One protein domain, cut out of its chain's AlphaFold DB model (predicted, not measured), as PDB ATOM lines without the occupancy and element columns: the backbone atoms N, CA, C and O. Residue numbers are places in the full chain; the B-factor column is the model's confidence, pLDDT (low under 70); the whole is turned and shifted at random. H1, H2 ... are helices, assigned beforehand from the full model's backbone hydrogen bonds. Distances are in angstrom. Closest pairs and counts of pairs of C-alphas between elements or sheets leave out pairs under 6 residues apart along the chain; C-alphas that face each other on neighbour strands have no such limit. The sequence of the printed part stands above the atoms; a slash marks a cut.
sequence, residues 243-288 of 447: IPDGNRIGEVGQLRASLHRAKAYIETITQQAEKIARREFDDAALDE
ATOM      1  N   ILE A 243      -4.371 -51.886 -36.747       71.88
ATOM      2  CA  ILE A 243      -4.658 -51.717 -38.173       71.88
ATOM      3  C   ILE A 243      -3.408 -52.206 -38.925       71.88
ATOM      4  O   ILE A 243      -2.489 -51.419 -39.117       71.88
ATOM      5  N   PRO A 244      -3.323 -53.492 -39.330       66.31
ATOM      6  CA  PRO A 244      -2.042 -54.121 -39.666       66.31
ATOM      7  C   PRO A 244      -1.538 -53.659 -41.023       66.31
ATOM      8  O   PRO A 244      -2.184 -53.989 -42.017       66.31
ATOM      9  N   ASP A 245      -0.442 -52.903 -41.107       63.28
ATOM     10  CA  ASP A 245       0.181 -52.371 -42.337       63.28
ATOM     11  C   ASP A 245       0.303 -53.414 -43.443       63.28
ATOM     12  O   ASP A 245       1.042 -54.388 -43.369       63.28
ATOM     13  N   GLY A 246      -0.531 -53.243 -44.468       61.97
ATOM     14  CA  GLY A 246      -0.592 -54.129 -45.615       61.97
ATOM     15  C   GLY A 246      -0.347 -53.309 -46.865       61.97
ATOM     16  O   GLY A 246      -0.995 -52.281 -47.050       61.97
ATOM     17  N   ASN A 247       0.544 -53.795 -47.731       59.34
ATOM     18  CA  ASN A 247       0.972 -53.180 -48.995       59.34
ATOM     19  C   ASN A 247      -0.132 -53.124 -50.080       59.34
ATOM     20  O   ASN A 247       0.117 -53.338 -51.265       59.34
ATOM     21  N   ARG A 248      -1.391 -52.883 -49.703       65.38
ATOM     22  CA  ARG A 248      -2.520 -52.881 -50.629       65.38
ATOM     23  C   ARG A 248      -2.624 -51.537 -51.343       65.38
ATOM     24  O   ARG A 248      -3.033 -50.541 -50.755       65.38
ATOM     25  N   ILE A 249      -2.299 -51.550 -52.629       58.78
ATOM     26  CA  ILE A 249      -2.386 -50.401 -53.532       58.78
ATOM     27  C   ILE A 249      -3.821 -50.335 -54.086       58.78
ATOM     28  O   ILE A 249      -4.313 -51.319 -54.635       58.78
ATOM     29  N   GLY A 250      -4.515 -49.213 -53.876       74.75
ATOM     30  CA  GLY A 250      -5.896 -48.970 -54.318       74.75
ATOM     31  C   GLY A 250      -6.680 -48.065 -53.358       74.75
ATOM     32  O   GLY A 250      -6.175 -47.671 -52.306       74.75
ATOM     33  N   GLU A 251      -7.941 -47.780 -53.679       80.88
ATOM     34  CA  GLU A 251      -8.823 -46.857 -52.942       80.88
ATOM     35  C   GLU A 251      -9.052 -47.317 -51.494       80.88
ATOM     36  O   GLU A 251      -9.044 -46.521 -50.557       80.88
ATOM     37  N   VAL A 252      -9.180 -48.632 -51.284       79.81
ATOM     38  CA  VAL A 252      -9.327 -49.226 -49.941       79.81
ATOM     39  C   VAL A 252      -8.056 -49.037 -49.102       79.81
ATOM     40  O   VAL A 252      -8.145 -48.850 -47.890       79.81
ATOM     41  N   GLY A 253      -6.878 -49.065 -49.733       81.38
ATOM     42  CA  GLY A 253      -5.608 -48.782 -49.060       81.38
ATOM     43  C   GLY A 253      -5.530 -47.325 -48.609       81.38
ATOM     44  O   GLY A 253      -5.195 -47.057 -47.456       81.38
ATOM     45  N   GLN A 254      -5.936 -46.395 -49.480       84.56
ATOM     46  CA  GLN A 254      -5.992 -44.969 -49.157       84.56
ATOM     47  C   GLN A 254      -6.960 -44.680 -48.002       84.56
ATOM     48  O   GLN A 254      -6.601 -43.966 -47.067       84.56
ATOM     49  N   LEU A 255      -8.157 -45.279 -48.016       86.44
ATOM     50  CA  LEU A 255      -9.127 -45.118 -46.932       86.44
ATOM     51  C   LEU A 255      -8.587 -45.658 -45.602       86.44
ATOM     52  O   LEU A 255      -8.748 -45.020 -44.564       86.44
ATOM     53  N   ARG A 256      -7.880 -46.793 -45.627       84.94
ATOM     54  CA  ARG A 256      -7.261 -47.353 -44.424       84.94
ATOM     55  C   ARG A 256      -6.122 -46.485 -43.888       84.94
ATOM     56  O   ARG A 256      -6.019 -46.324 -42.678       84.94
ATOM     57  N   ALA A 257      -5.302 -45.905 -44.763       86.62
ATOM     58  CA  ALA A 257      -4.256 -44.960 -44.369       86.62
ATOM     59  C   ALA A 257      -4.839 -43.674 -43.756       86.62
ATOM     60  O   ALA A 257      -4.260 -43.107 -42.833       86.62
ATOM     61  N   SER A 258      -5.988 -43.204 -44.250       88.69
ATOM     62  CA  SER A 258      -6.718 -42.089 -43.632       88.69
ATOM     63  C   SER A 258      -7.276 -42.462 -42.258       88.69
ATOM     64  O   SER A 258      -7.106 -41.689 -41.323       88.69
ATOM     65  N   LEU A 259      -7.869 -43.654 -42.108       89.25
ATOM     66  CA  LEU A 259      -8.373 -44.132 -40.815       89.25
ATOM     67  C   LEU A 259      -7.246 -44.299 -39.786       89.25
ATOM     68  O   LEU A 259      -7.412 -43.909 -38.637       89.25
ATOM     69  N   HIS A 260      -6.092 -44.830 -40.200       88.94
ATOM     70  CA  HIS A 260      -4.926 -44.980 -39.327       88.94
ATOM     71  C   HIS A 260      -4.415 -43.622 -38.822       88.94
ATOM     72  O   HIS A 260      -4.157 -43.475 -37.634       88.94
ATOM     73  N   ARG A 261      -4.345 -42.604 -39.694       88.62
ATOM     74  CA  ARG A 261      -4.008 -41.229 -39.284       88.62
ATOM     75  C   ARG A 261      -5.039 -40.639 -38.323       88.62
ATOM     76  O   ARG A 261      -4.657 -40.027 -37.339       88.62
ATOM     77  N   ALA A 262      -6.332 -40.849 -38.583       89.38
ATOM     78  CA  ALA A 262      -7.390 -40.369 -37.695       89.38
ATOM     79  C   ALA A 262      -7.274 -40.996 -36.297       89.38
ATOM     80  O   ALA A 262      -7.339 -40.285 -35.302       89.38
ATOM     81  N   LYS A 263      -7.040 -42.315 -36.236       90.62
ATOM     82  CA  LYS A 263      -6.791 -43.040 -34.987       90.62
ATOM     83  C   LYS A 263      -5.598 -42.445 -34.228       90.62
ATOM     84  O   LYS A 263      -5.749 -42.141 -33.053       90.62
ATOM     85  N   ALA A 264      -4.469 -42.241 -34.910       90.06
ATOM     86  CA  ALA A 264      -3.268 -41.662 -34.307       90.06
ATOM     87  C   ALA A 264      -3.539 -40.271 -33.707       90.06
ATOM     88  O   ALA A 264      -3.201 -40.031 -32.557       90.06
ATOM     89  N   TYR A 265      -4.248 -39.389 -34.422       90.25
ATOM     90  CA  TYR A 265      -4.597 -38.070 -33.884       90.25
ATOM     91  C   TYR A 265      -5.509 -38.143 -32.651       90.25
ATOM     92  O   TYR A 265      -5.322 -37.370 -31.718       90.25
ATOM     93  N   ILE A 266      -6.484 -39.060 -32.617       91.38
ATOM     94  CA  ILE A 266      -7.353 -39.244 -31.439       91.38
ATOM     95  C   ILE A 266      -6.540 -39.763 -30.244       91.38
ATOM     96  O   ILE A 266      -6.781 -39.345 -29.110       91.38
ATOM     97  N   GLU A 267      -5.570 -40.644 -30.486       91.62
ATOM     98  CA  GLU A 267      -4.664 -41.156 -29.457       91.62
ATOM     99  C   GLU A 267      -3.808 -40.027 -28.865       91.62
ATOM    100  O   GLU A 267      -3.835 -39.830 -27.649       91.62
ATOM    101  N   THR A 268      -3.192 -39.192 -29.711       92.94
ATOM    102  CA  THR A 268      -2.460 -37.988 -29.281       92.94
ATOM    103  C   THR A 268      -3.357 -37.019 -28.504       92.94
ATOM    104  O   THR A 268      -2.986 -36.585 -27.416       92.94
ATOM    105  N   ILE A 269      -4.573 -36.719 -28.988       92.75
ATOM    106  CA  ILE A 269      -5.535 -35.849 -28.279       92.75
ATOM    107  C   ILE A 269      -5.838 -36.402 -26.884       92.75
ATOM    108  O   ILE A 269      -5.868 -35.652 -25.908       92.75
ATOM    109  N   THR A 270      -6.071 -37.711 -26.783       92.19
ATOM    110  CA  THR A 270      -6.409 -38.363 -25.515       92.19
ATOM    111  C   THR A 270      -5.230 -38.301 -24.545       92.19
ATOM    112  O   THR A 270      -5.415 -37.964 -23.375       92.19
ATOM    113  N   GLN A 271      -4.016 -38.557 -25.036       93.00
ATOM    114  CA  GLN A 271      -2.798 -38.487 -24.239       93.00
ATOM    115  C   GLN A 271      -2.527 -37.059 -23.750       93.00
ATOM    116  O   GLN A 271      -2.285 -36.853 -22.562       93.00
ATOM    117  N   GLN A 272      -2.639 -36.056 -24.623       94.31
ATOM    118  CA  GLN A 272      -2.465 -34.654 -24.241       94.31
ATOM    119  C   GLN A 272      -3.518 -34.197 -23.231       94.31
ATOM    120  O   GLN A 272      -3.174 -33.573 -22.226       94.31
ATOM    121  N   ALA A 273      -4.787 -34.565 -23.429       93.31
ATOM    122  CA  ALA A 273      -5.856 -34.258 -22.481       93.31
ATOM    123  C   ALA A 273      -5.578 -34.846 -21.086       93.31
ATOM    124  O   ALA A 273      -5.808 -34.177 -20.076       93.31
ATOM    125  N   GLU A 274      -5.045 -36.073 -21.008       93.38
ATOM    126  CA  GLU A 274      -4.636 -36.700 -19.747       93.38
ATOM    127  C   GLU A 274      -3.514 -35.911 -19.051       93.38
ATOM    128  O   GLU A 274      -3.581 -35.684 -17.837       93.38
ATOM    129  N   LYS A 275      -2.512 -35.444 -19.808       94.25
ATOM    130  CA  LYS A 275      -1.394 -34.639 -19.286       94.25
ATOM    131  C   LYS A 275      -1.838 -33.270 -18.788       94.25
ATOM    132  O   LYS A 275      -1.518 -32.903 -17.654       94.25
ATOM    133  N   ILE A 276      -2.668 -32.570 -19.561       91.38
ATOM    134  CA  ILE A 276      -3.281 -31.297 -19.157       91.38
ATOM    135  C   ILE A 276      -4.110 -31.491 -17.878       91.38
ATOM    136  O   ILE A 276      -3.963 -30.732 -16.918       91.38
ATOM    137  N   ALA A 277      -4.930 -32.546 -17.806       90.94
ATOM    138  CA  ALA A 277      -5.761 -32.832 -16.635       90.94
ATOM    139  C   ALA A 277      -4.935 -33.112 -15.366       90.94
ATOM    140  O   ALA A 277      -5.332 -32.714 -14.266       90.94
ATOM    141  N   ARG A 278      -3.773 -33.762 -15.505       92.00
ATOM    142  CA  ARG A 278      -2.826 -34.001 -14.403       92.00
ATOM    143  C   ARG A 278      -1.922 -32.810 -14.085       92.00
ATOM    144  O   ARG A 278      -1.211 -32.866 -13.084       92.00
ATOM    145  N   ARG A 279      -2.013 -31.714 -14.852       90.50
ATOM    146  CA  ARG A 279      -1.144 -30.526 -14.749       90.50
ATOM    147  C   ARG A 279       0.328 -30.848 -15.024       90.50
ATOM    148  O   ARG A 279       1.220 -30.240 -14.437       90.50
ATOM    149  N   GLU A 280       0.572 -31.825 -15.889       92.88
ATOM    150  CA  GLU A 280       1.901 -32.233 -16.350       92.88
ATOM    151  C   GLU A 280       2.246 -31.454 -17.631       92.88
ATOM    152  O   GLU A 280       2.320 -32.034 -18.707       92.88
ATOM    153  N   PHE A 281       2.388 -30.125 -17.528       91.00
ATOM    154  CA  PHE A 281       2.552 -29.236 -18.694       91.00
ATOM    155  C   PHE A 281       3.902 -29.378 -19.417       91.00
ATOM    156  O   PHE A 281       3.991 -29.052 -20.593       91.00
ATOM    157  N   ASP A 282       4.916 -29.921 -18.742       89.25
ATOM    158  CA  ASP A 282       6.255 -30.158 -19.301       89.25
ATOM    159  C   ASP A 282       6.408 -31.556 -19.947       89.25
ATOM    160  O   ASP A 282       7.526 -32.014 -20.199       89.25
ATOM    161  N   ASP A 283       5.315 -32.304 -20.135       93.88
ATOM    162  CA  ASP A 283       5.375 -33.655 -20.701       93.88
ATOM    163  C   ASP A 283       5.546 -33.623 -22.227       93.88
ATOM    164  O   ASP A 283       4.789 -32.957 -22.929       93.88
ATOM    165  N   ALA A 284       6.489 -34.412 -22.752       91.50
ATOM    166  CA  ALA A 284       6.804 -34.464 -24.184       91.50
ATOM    167  C   ALA A 284       5.613 -34.873 -25.071       91.50
ATOM    168  O   ALA A 284       5.611 -34.586 -26.265       91.50
ATOM    169  N   ALA A 285       4.584 -35.530 -24.519       89.56
ATOM    170  CA  ALA A 285       3.361 -35.816 -25.266       89.56
ATOM    171  C   ALA A 285       2.624 -34.539 -25.715       89.56
ATOM    172  O   ALA A 285       1.906 -34.566 -26.712       89.56
ATOM    173  N   LEU A 286       2.808 -33.417 -25.007       89.75
ATOM    174  CA  LEU A 286       2.217 -32.112 -25.335       89.75
ATOM    175  C   LEU A 286       2.922 -31.393 -26.491       89.75
ATOM    176  O   LEU A 286       2.388 -30.407 -26.997       89.75
ATOM    177  N   ASP A 287       4.085 -31.889 -26.920       89.88
ATOM    178  CA  ASP A 287       4.812 -31.373 -28.082       89.88
ATOM    179  C   ASP A 287       4.351 -32.022 -29.398       89.88
ATOM    180  O   ASP A 287       4.747 -31.589 -30.482       89.88
ATOM    181  N   GLU A 288       3.538 -33.082 -29.329       91.44
ATOM    182  CA  GLU A 288       3.063 -33.783 -30.519       91.44
ATOM    183  C   GLU A 288       2.010 -32.950 -31.272       91.44
ATOM    184  O   GLU A 288       1.052 -32.428 -30.700       91.44
TER     185      GLU A 288
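AT A GLANCE: This is residues 243 to 288 of the 447 residues of the protein "Sensor histidine kinase" of Haloplanus salinus (UniProt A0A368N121). One long, straight helix, H1, makes almost the whole length of a rod, and after it the printed part folds back to set the tiny helix H2 on its side. At the other end of H1, residues 243 to 250 fold back without a named element. The printed part has 46 residues with two named helices, H1 then H2, and no named strand; the class is all helix. It is extended, with a radius of gyration of the C-alphas of 14.7 A and spans of 44 by 14 by 13 A.

IN THESE COORDINATES: Start at C-alpha 243, (-4.658, -51.717, -38.173). Find C-alpha 251 at (-8.823, -46.857, -52.942); from there H1, residues 251 to 278, runs 41.1 A to C-alpha 278 at (-2.826, -34.001, -14.403). H2 is residues 284 to 287, ending at (4.812, -31.373, -28.082).

HOW THE PARTS SIT: Look at residues 268 to 275, the part of H1 that alone touches H2; the closest C-alphas, of Gln 272 and Leu 286, are 5.4 A apart. In H1 every O i to N i+4 pair is within hydrogen-bond range; H2 is too short for such a pair, but its one O i to N i+3 pair is within range.

THE WHOLE: The two C-alphas farthest apart, of Gly 250 and Arg 279, are 43.9 A apart. The printed part has no cut, and the link from H1 to H2 is tight. Mean pLDDT of the printed part is 85.5; look for values under 70 at residues 244 to 249.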